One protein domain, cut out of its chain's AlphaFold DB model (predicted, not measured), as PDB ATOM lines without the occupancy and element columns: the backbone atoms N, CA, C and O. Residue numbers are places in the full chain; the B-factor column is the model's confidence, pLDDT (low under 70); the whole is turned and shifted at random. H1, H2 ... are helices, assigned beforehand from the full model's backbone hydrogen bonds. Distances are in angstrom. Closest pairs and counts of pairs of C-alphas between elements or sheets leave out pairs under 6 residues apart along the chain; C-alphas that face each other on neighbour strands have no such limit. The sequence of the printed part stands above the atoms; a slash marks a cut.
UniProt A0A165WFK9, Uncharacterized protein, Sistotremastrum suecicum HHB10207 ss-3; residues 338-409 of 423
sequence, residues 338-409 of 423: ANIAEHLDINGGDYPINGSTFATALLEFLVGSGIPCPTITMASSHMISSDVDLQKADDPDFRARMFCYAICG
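Overview. This is residues 338 to 409 of the 423 residues of an uncharacterized protein of Sistotremastrum suecicum HHB10207 ss-3 (UniProt A0A165WFK9). H2 and H4 meet as a corner, Leu 366 near Ala 400, with short H1 near both, while residues 373 to 387, which hold H3, stick out. The 72 printed residues have four named helices, H1 to H4 in chain order, and no named strand: all helix, with under half, 33, in named elements. The whole is only just compact, close to loose: radius of gyration of the C-alphas 13.1 A, spans 35 by 25 by 20 A.

Arrangement. H1, residues 338 to 343, is close but not clearly touching H2, residues 358 to 367; their closest C-alphas, Ala 341 and Leu 363, are 6.7 A apart. H2 and H4, residues 398 to 408, touch at a steep tilt of 58 degrees, opposite ways; their closest C-alphas, Leu 366 and Ala 400, are 4.7 A apart. H3, residues 374 to 379, is apart from H1, H2 and H4. Every O i to N i+4 pair is within hydrogen-bond range in H2, H3 and H4, and 1 of 2 in H1.

Along the chain. H1 begins at C-alpha 338 (8.415, 9.598, 38.923). From first to last C-alpha, H2 measures 14.3 A and H4 15.0 A, ending at (-1.780, 23.456, 37.058).

Size, cuts and confidence. The printed part has no cut. The links H1 to H2 and H3 to H4 are long. pLDDT is under 70 at residues 344, 381 to 387 and 409.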
ATOM      1  N   ALA A 338       7.597   9.771  37.723       79.19
ATOM      2  CA  ALA A 338       8.415   9.598  38.923       79.19
ATOM      3  C   ALA A 338       8.417  10.855  39.809       79.19
ATOM      4  O   ALA A 338       8.095  10.770  40.991       79.19
ATOM      5  N   ASN A 339       8.683  12.031  39.228       76.31
ATOM      6  CA  ASN A 339       8.725  13.286  39.981       76.31
ATOM      7  C   ASN A 339       7.364  13.615  40.597       76.31
ATOM      8  O   ASN A 339       7.290  14.066  41.737       76.31
ATOM      9  N   ILE A 340       6.280  13.399  39.846       78.19
ATOM     10  CA  ILE A 340       4.926  13.622  40.350       78.19
ATOM     11  C   ILE A 340       4.644  12.655  41.497       78.19
ATOM     12  O   ILE A 340       4.227  13.111  42.552       78.19
ATOM     13  N   ALA A 341       4.907  11.357  41.314       75.81
ATOM     14  CA  ALA A 341       4.659  10.319  42.313       75.81
ATOM     15  C   ALA A 341       5.339  10.609  43.661       75.81
ATOM     16  O   ALA A 341       4.712  10.441  44.703       75.81
ATOM     17  N   GLU A 342       6.584  11.090  43.642       73.06
ATOM     18  CA  GLU A 342       7.334  11.452  44.855       73.06
ATOM     19  C   GLU A 342       6.715  12.618  45.639       73.06
ATOM     20  O   GLU A 342       6.913  12.726  46.848       73.06
ATOM     21  N   HIS A 343       5.953  13.485  44.967       71.00
ATOM     22  CA  HIS A 343       5.360  14.693  45.550       71.00
ATOM     23  C   HIS A 343       3.833  14.607  45.675       71.00
ATOM     24  O   HIS A 343       3.184  15.581  46.068       71.00
ATOM     25  N   LEU A 344       3.245  13.467  45.315       68.88
ATOM     26  CA  LEU A 344       1.806  13.298  45.250       68.88
ATOM     27  C   LEU A 344       1.250  12.928  46.631       68.88
ATOM     28  O   LEU A 344       1.218  11.763  47.017       68.88
ATOM     29  N   ASP A 345       0.768  13.927  47.363       70.31
ATOM     30  CA  ASP A 345       0.008  13.704  48.593       70.31
ATOM     31  C   ASP A 345      -1.490  13.592  48.268       70.31
ATOM     32  O   ASP A 345      -2.192  14.594  48.089       70.31
ATOM     33  N   ILE A 346      -1.979  12.357  48.110       72.44
ATOM     34  CA  ILE A 346      -3.389  12.109  47.806       72.44
ATOM     35  C   ILE A 346      -4.169  11.854  49.095       72.44
ATOM     36  O   ILE A 346      -4.195  10.741  49.628       72.44
ATOM     37  N   ASN A 347      -4.940  12.851  49.519       73.56
ATOM     38  CA  ASN A 347      -5.990  12.636  50.509       73.56
ATOM     39  C   ASN A 347      -7.005  11.604  49.990       73.56
ATOM     40  O   ASN A 347      -7.681  11.832  48.988       73.56
ATOM     41  N   GLY A 348      -7.117  10.468  50.684       76.00
ATOM     42  CA  GLY A 348      -7.951   9.346  50.246       76.00
ATOM     43  C   GLY A 348      -7.284   8.436  49.211       76.00
ATOM     44  O   GLY A 348      -7.980   7.678  48.543       76.00
ATOM     45  N   GLY A 349      -5.953   8.474  49.082       77.56
ATOM     46  CA  GLY A 349      -5.198   7.598  48.184       77.56
ATOM     47  C   GLY A 349      -5.471   6.104  48.398       77.56
ATOM     48  O   GLY A 349      -5.505   5.355  47.426       77.56
ATOM     49  N   ASP A 350      -5.768   5.696  49.635       84.69
ATOM     50  CA  ASP A 350      -6.113   4.315  50.005       84.69
ATOM     51  C   ASP A 350      -7.539   3.898  49.614       84.69
ATOM     52  O   ASP A 350      -7.940   2.758  49.859       84.69
ATOM     53  N   TYR A 351      -8.337   4.799  49.026       89.06
ATOM     54  CA  TYR A 351      -9.711   4.485  48.654       89.06
ATOM     55  C   TYR A 351      -9.738   3.311  47.664       89.06
ATOM     56  O   TYR A 351      -9.069   3.376  46.627       89.06
ATOM     57  N   PRO A 352     -10.494   2.237  47.955       86.69
ATOM     58  CA  PRO A 352     -10.475   1.039  47.136       86.69
ATOM     59  C   PRO A 352     -11.183   1.276  45.800       86.69
ATOM     60  O   PRO A 352     -12.327   1.725  45.752       86.69
ATOM     61  N   ILE A 353     -10.517   0.914  44.706       87.56
ATOM     62  CA  ILE A 353     -11.050   0.958  43.343       87.56
ATOM     63  C   ILE A 353     -10.713  -0.362  42.660       87.56
ATOM     64  O   ILE A 353      -9.548  -0.659  42.426       87.56
ATOM     65  N   ASN A 354     -11.736  -1.161  42.337       83.81
ATOM     66  CA  ASN A 354     -11.616  -2.413  41.574       83.81
ATOM     67  C   ASN A 354     -10.481  -3.352  42.036       83.81
ATOM     68  O   ASN A 354      -9.759  -3.912  41.218       83.81
ATOM     69  N   GLY A 355     -10.321  -3.534  43.351       87.00
ATOM     70  CA  GLY A 355      -9.281  -4.408  43.913       87.00
ATOM     71  C   GLY A 355      -7.889  -3.772  44.024       87.00
ATOM     72  O   GLY A 355      -6.950  -4.455  44.417       87.00
ATOM     73  N   SER A 356      -7.769  -2.480  43.722       91.31
ATOM     74  CA  SER A 356      -6.584  -1.649  43.938       91.31
ATOM     75  C   SER A 356      -6.951  -0.413  44.775       91.31
ATOM     76  O   SER A 356      -8.058  -0.329  45.311       91.31
ATOM     77  N   THR A 357      -6.038   0.546  44.901       89.69
ATOM     78  CA  THR A 357      -6.285   1.847  45.538       89.69
ATOM     79  C   THR A 357      -6.301   2.967  44.500       89.69
ATOM     80  O   THR A 357      -5.709   2.836  43.425       89.69
ATOM     81  N   PHE A 358      -6.957   4.088  44.803       86.81
ATOM     82  CA  PHE A 358      -6.933   5.263  43.930       86.81
ATOM     83  C   PHE A 358      -5.504   5.757  43.669       86.81
ATOM     84  O   PHE A 358      -5.181   6.092  42.533       86.81
ATOM     85  N   ALA A 359      -4.634   5.736  44.683       85.25
ATOM     86  CA  ALA A 359      -3.223   6.082  44.524       85.25
ATOM     87  C   ALA A 359      -2.527   5.191  43.489       85.25
ATOM     88  O   ALA A 359      -1.859   5.695  42.592       85.25
ATOM     89  N   THR A 360      -2.745   3.878  43.563       87.50
ATOM     90  CA  THR A 360      -2.171   2.928  42.602       87.50
ATOM     91  C   THR A 360      -2.712   3.174  41.195       87.50
ATOM     92  O   THR A 360      -1.934   3.268  40.252       87.50
ATOM     93  N   ALA A 361      -4.027   3.369  41.049       88.56
ATOM     94  CA  ALA A 361      -4.645   3.660  39.755       88.56
ATOM     95  C   ALA A 361      -4.138   4.980  39.142       88.56
ATOM     96  O   ALA A 361      -3.938   5.075  37.931       88.56
ATOM     97  N   LEU A 362      -3.905   6.002  39.970       88.38
ATOM     98  CA  LEU A 362      -3.342   7.271  39.524       88.38
ATOM     99  C   LEU A 362      -1.874   7.117  39.111       88.38
ATOM    100  O   LEU A 362      -1.481   7.635  38.072       88.38
ATOM    101  N   LEU A 363      -1.071   6.358  39.857       87.75
ATOM    102  CA  LEU A 363       0.307   6.056  39.462       87.75
ATOM    103  C   LEU A 363       0.362   5.285  38.139       87.75
ATOM    104  O   LEU A 363       1.108   5.679  37.247       87.75
ATOM    105  N   GLU A 364      -0.473   4.256  37.972       88.56
ATOM    106  CA  GLU A 364      -0.625   3.512  36.712       88.56
ATOM    107  C   GLU A 364      -1.044   4.422  35.550       88.56
ATOM    108  O   GLU A 364      -0.563   4.269  34.424       88.56
ATOM    109  N   PHE A 365      -1.913   5.403  35.812       89.75
ATOM    110  CA  PHE A 365      -2.252   6.426  34.832       89.75
ATOM    111  C   PHE A 365      -1.032   7.271  34.455       89.75
ATOM    112  O   PHE A 365      -0.806   7.475  33.265       89.75
ATOM    113  N   LEU A 366      -0.261   7.754  35.436       88.62
ATOM    114  CA  LEU A 366       0.866   8.665  35.219       88.62
ATOM    115  C   LEU A 366       2.000   8.012  34.422       88.62
ATOM    116  O   LEU A 366       2.544   8.667  33.539       88.62
ATOM    117  N   VAL A 367       2.326   6.745  34.711       88.62
ATOM    118  CA  VAL A 367       3.380   5.976  34.011       88.62
ATOM    119  C   VAL A 367       2.907   5.353  32.692       88.62
ATOM    120  O   VAL A 367       3.706   4.785  31.948       88.62
ATOM    121  N   GLY A 368       1.600   5.381  32.421       84.62
ATOM    122  CA  GLY A 368       1.023   4.801  31.213       84.62
ATOM    123  C   GLY A 368       1.358   5.608  29.955       84.62
ATOM    124  O   GLY A 368       1.496   6.827  30.001       84.62
ATOM    125  N   SER A 369       1.408   4.939  28.802       84.00
ATOM    126  CA  SER A 369       1.633   5.575  27.498       84.00
ATOM    127  C   SER A 369       0.343   5.731  26.685       84.00
ATOM    128  O   SER A 369      -0.676   5.079  26.937       84.00
ATOM    129  N   GLY A 370       0.369   6.611  25.690       84.69
ATOM    130  CA  GLY A 370      -0.741   6.857  24.777       84.69
ATOM    131  C   GLY A 370      -1.813   7.784  25.352       84.69
ATOM    132  O   GLY A 370      -1.803   8.171  26.526       84.69
ATOM    133  N   ILE A 371      -2.786   8.118  24.505       82.75
ATOM    134  CA  ILE A 371      -3.905   8.998  24.850       82.75
ATOM    135  C   ILE A 371      -4.780   8.334  25.930       82.75
ATOM    136  O   ILE A 371      -5.274   7.225  25.705       82.75
ATOM    137  N   PRO A 372      -5.016   8.977  27.090       77.00
ATOM    138  CA  PRO A 372      -5.889   8.408  28.106       77.00
ATOM    139  C   PRO A 372      -7.332   8.312  27.616       77.00
ATOM    140  O   PRO A 372      -7.910   9.321  27.241       77.00
ATOM    141  N   CYS A 373      -7.933   7.120  27.664       78.88
ATOM    142  CA  CYS A 373      -9.307   6.879  27.202       78.88
ATOM    143  C   CYS A 373      -9.584   7.453  25.789       78.88
ATOM    144  O   CYS A 373     -10.432   8.341  25.655       78.88
ATOM    145  N   PRO A 374      -8.935   6.928  24.726       80.06
ATOM    146  CA  PRO A 374      -8.925   7.534  23.389       80.06
ATOM    147  C   PRO A 374     -10.309   7.891  22.845       80.06
ATOM    148  O   PRO A 374     -10.483   8.939  22.234       80.06
ATOM    149  N   THR A 375     -11.314   7.055  23.113       83.00
ATOM    150  CA  THR A 375     -12.698   7.279  22.683       83.00
ATOM    151  C   THR A 375     -13.289   8.570  23.256       83.00
ATOM    152  O   THR A 375     -13.952   9.313  22.537       83.00
ATOM    153  N   ILE A 376     -13.027   8.859  24.536       78.88
ATOM    154  CA  ILE A 376     -13.502  10.078  25.207       78.88
ATOM    155  C   ILE A 376     -12.700  11.277  24.701       78.88
ATOM    156  O   ILE A 376     -13.283  12.290  24.326       78.88
ATOM    157  N   THR A 377     -11.375  11.151  24.611       76.12
ATOM    158  CA  THR A 377     -10.508  12.221  24.101       76.12
ATOM    159  C   THR A 377     -10.866  12.623  22.676       76.12
ATOM    160  O   THR A 377     -10.918  13.807  22.368       76.12
ATOM    161  N   MET A 378     -11.155  11.655  21.805       77.06
ATOM    162  CA  MET A 378     -11.571  11.920  20.428       77.06
ATOM    163  C   MET A 378     -12.928  12.628  20.371       77.06
ATOM    164  O   MET A 378     -13.079  13.592  19.616       77.06
ATOM    165  N   ALA A 379     -13.888  12.206  21.203       77.31
ATOM    166  CA  ALA A 379     -15.199  12.849  21.313       77.31
ATOM    167  C   ALA A 379     -15.109  14.290  21.854       77.31
ATOM    168  O   ALA A 379     -15.885  15.157  21.451       77.31
ATOM    169  N   SER A 380     -14.125  14.562  22.710       75.00
ATOM    170  CA  SER A 380     -13.870  15.872  23.320       75.00
ATOM    171  C   SER A 380     -12.687  16.615  22.691       75.00
ATOM    172  O   SER A 380     -12.164  17.544  23.295       75.00
ATOM    173  N   SER A 381     -12.262  16.240  21.482       68.88
ATOM    174  CA  SER A 381     -11.048  16.788  20.852       68.88
ATOM    175  C   SER A 381     -11.098  18.306  20.659       68.88
ATOM    176  O   SER A 381     -10.087  18.977  20.812       68.88
ATOM    177  N   HIS A 382     -12.289  18.858  20.422       68.88
ATOM    178  CA  HIS A 382     -12.538  20.299  20.328       68.88
ATOM    179  C   HIS A 382     -12.350  21.063  21.652       68.88
ATOM    180  O   HIS A 382     -12.242  22.284  21.631       68.88
ATOM    181  N   MET A 383     -12.341  20.369  22.794       67.56
ATOM    182  CA  MET A 383     -12.099  20.959  24.117       67.56
ATOM    183  C   MET A 383     -10.624  20.901  24.523       67.56
ATOM    184  O   MET A 383     -10.242  21.480  25.538       67.56
ATOM    185  N   ILE A 384      -9.799  20.169  23.773       68.44
ATOM    186  CA  ILE A 384      -8.371  20.035  24.039       68.44
ATOM    187  C   ILE A 384      -7.666  21.162  23.295       68.44
ATOM    188  O   ILE A 384      -7.868  21.334  22.094       68.44
ATOM    189  N   SER A 385      -6.852  21.933  24.018       69.19
ATOM    190  CA  SER A 385      -6.056  23.006  23.420       69.19
ATOM    191  C   SER A 385      -5.246  22.474  22.236       69.19
ATOM    192  O   SER A 385      -4.645  21.401  22.318       69.19
ATOM    193  N   SER A 386      -5.201  23.243  21.147       69.56
ATOM    194  CA  SER A 386      -4.404  22.917  19.956       69.56
ATOM    195  C   SER A 386      -2.901  22.849  20.243       69.56
ATOM    196  O   SER A 386      -2.157  22.256  19.467       69.56
ATOM    197  N   ASP A 387      -2.469  23.400  21.378       65.94
ATOM    198  CA  ASP A 387      -1.089  23.338  21.847       65.94
ATOM    199  C   ASP A 387      -0.732  21.989  22.512       65.94
ATOM    200  O   ASP A 387       0.439  21.733  22.799       65.94
ATOM    201  N   VAL A 388      -1.703  21.095  22.744       75.19
ATOM    202  CA  VAL A 388      -1.428  19.721  23.183       75.19
ATOM    203  C   VAL A 388      -0.995  18.882  21.983       75.19
ATOM    204  O   VAL A 388      -1.803  18.486  21.142       75.19
ATOM    205  N   ASP A 389       0.293  18.554  21.934       75.69
ATOM    206  CA  ASP A 389       0.865  17.711  20.887       75.69
ATOM    207  C   ASP A 389       0.500  16.231  21.092       75.69
ATOM    208  O   ASP A 389       1.242  15.445  21.691       75.69
ATOM    209  N   LEU A 390      -0.667  15.837  20.573       81.50
ATOM    210  CA  LEU A 390      -1.147  14.453  20.605       81.50
ATOM    211  C   LEU A 390      -0.244  13.479  19.828       81.50
ATOM    212  O   LEU A 390      -0.356  12.272  20.029       81.50
ATOM    213  N   GLN A 391       0.671  13.954  18.971       82.31
ATOM    214  CA  GLN A 391       1.623  13.073  18.282       82.31
ATOM    215  C   GLN A 391       2.685  12.521  19.238       82.31
ATOM    216  O   GLN A 391       3.271  11.474  18.978       82.31
ATOM    217  N   LYS A 392       2.908  13.200  20.369       79.69
ATOM    218  CA  LYS A 392       3.801  12.756  21.445       79.69
ATOM    219  C   LYS A 392       3.080  11.892  22.486       79.69
ATOM    220  O   LYS A 392       3.628  11.682  23.563       79.69
ATOM    221  N   ALA A 393       1.878  11.389  22.195       83.69
ATOM    222  CA  ALA A 393       1.095  10.610  23.154       83.69
ATOM    223  C   ALA A 393       1.814   9.349  23.661       83.69
ATOM    224  O   ALA A 393       1.589   8.943  24.798       83.69
ATOM    225  N   ASP A 394       2.688   8.749  22.852       84.69
ATOM    226  CA  ASP A 394       3.434   7.536  23.216       84.69
ATOM    227  C   ASP A 394       4.669   7.800  24.096       84.69
ATOM    228  O   ASP A 394       5.326   6.856  24.537       84.69
ATOM    229  N   ASP A 395       4.998   9.065  24.369       82.81
ATOM    230  CA  ASP A 395       6.054   9.430  25.314       82.81
ATOM    231  C   ASP A 395       5.687   8.939  26.732       82.81
ATOM    232  O   ASP A 395       4.554   9.156  27.174       82.81
ATOM    233  N   PRO A 396       6.616   8.283  27.455       84.06
ATOM    234  CA  PRO A 396       6.340   7.693  28.767       84.06
ATOM    235  C   PRO A 396       5.883   8.712  29.821       84.06
ATOM    236  O   PRO A 396       5.180   8.342  30.754       84.06
ATOM    237  N   ASP A 397       6.227   9.990  29.658       84.31
ATOM    238  CA  ASP A 397       5.818  11.068  30.556       84.31
ATOM    239  C   ASP A 397       4.664  11.908  29.978       84.31
ATOM    240  O   ASP A 397       4.276  12.924  30.560       84.31
ATOM    241  N   PHE A 398       4.068  11.520  28.841       84.56
ATOM    242  CA  PHE A 398       2.961  12.264  28.231       84.56
ATOM    243  C   PHE A 398       1.786  12.431  29.195       84.56
ATOM    244  O   PHE A 398       1.292  13.543  29.394       84.56
ATOM    245  N   ARG A 399       1.348  11.341  29.832       86.94
ATOM    246  CA  ARG A 399       0.206  11.371  30.754       86.94
ATOM    247  C   ARG A 399       0.509  12.152  32.028       86.94
ATOM    248  O   ARG A 399      -0.359  12.888  32.492       86.94
ATOM    249  N   ALA A 400       1.739  12.070  32.532       86.06
ATOM    250  CA  ALA A 400       2.233  12.906  33.622       86.06
ATOM    251  C   ALA A 400       2.149  14.404  33.279       86.06
ATOM    252  O   ALA A 400       1.585  15.191  34.043       86.06
ATOM    253  N   ARG A 401       2.610  14.798  32.085       82.81
ATOM    254  CA  ARG A 401       2.495  16.183  31.601       82.81
ATOM    255  C   ARG A 401       1.042  16.620  31.438       82.81
ATOM    256  O   ARG A 401       0.703  17.720  31.865       82.81
ATOM    257  N   MET A 402       0.177  15.769  30.885       81.69
ATOM    258  CA  MET A 402      -1.254  16.065  30.736       81.69
ATOM    259  C   MET A 402      -1.973  16.197  32.082       81.69
ATOM    260  O   MET A 402      -2.824  17.067  32.242       81.69
ATOM    261  N   PHE A 403      -1.614  15.370  33.064       84.50
ATOM    262  CA  PHE A 403      -2.133  15.472  34.425       84.50
ATOM    263  C   PHE A 403      -1.729  16.793  35.078       84.50
ATOM    264  O   PHE A 403      -2.583  17.520  35.589       84.50
ATOM    265  N   CYS A 404      -0.443  17.151  34.992       80.19
ATOM    266  CA  CYS A 404       0.024  18.457  35.439       80.19
ATOM    267  C   CYS A 404      -0.691  19.586  34.696       80.19
ATOM    268  O   CYS A 404      -1.126  20.524  35.349       80.19
ATOM    269  N   TYR A 405      -0.891  19.478  33.381       76.88
ATOM    270  CA  TYR A 405      -1.637  20.468  32.603       76.88
ATOM    271  C   TYR A 405      -3.049  20.679  33.140       76.88
ATOM    272  O   TYR A 405      -3.477  21.812  33.346       76.88
ATOM    273  N   ALA A 406      -3.764  19.593  33.418       76.12
ATOM    274  CA  ALA A 406      -5.134  19.663  33.905       76.12
ATOM    275  C   ALA A 406      -5.246  20.342  35.283       76.12
ATOM    276  O   ALA A 406      -6.207  21.067  35.530       76.12
ATOM    277  N   ILE A 407      -4.277  20.124  36.177       74.88
ATOM    278  CA  ILE A 407      -4.304  20.661  37.550       74.88
ATOM    279  C   ILE A 407      -3.729  22.074  37.616       74.88
ATOM    280  O   ILE A 407      -4.238  22.945  38.319       74.88
ATOM    281  N   CYS A 408      -2.624  22.285  36.913       71.44
ATOM    282  CA  CYS A 408      -1.780  23.456  37.058       71.44
ATOM    283  C   CYS A 408      -1.967  24.473  35.926       71.44
ATOM    284  O   CYS A 408      -1.401  25.559  36.033       71.44
ATOM    285  N   GLY A 409      -2.734  24.176  34.876       69.50
ATOM    286  CA  GLY A 409      -2.570  24.855  33.585       69.50
ATOM    287  C   GLY A 409      -1.262  24.420  32.922       69.50
ATOM    288  O   GLY A 409      -0.577  23.537  33.450       69.50
TER     289      GLY A 409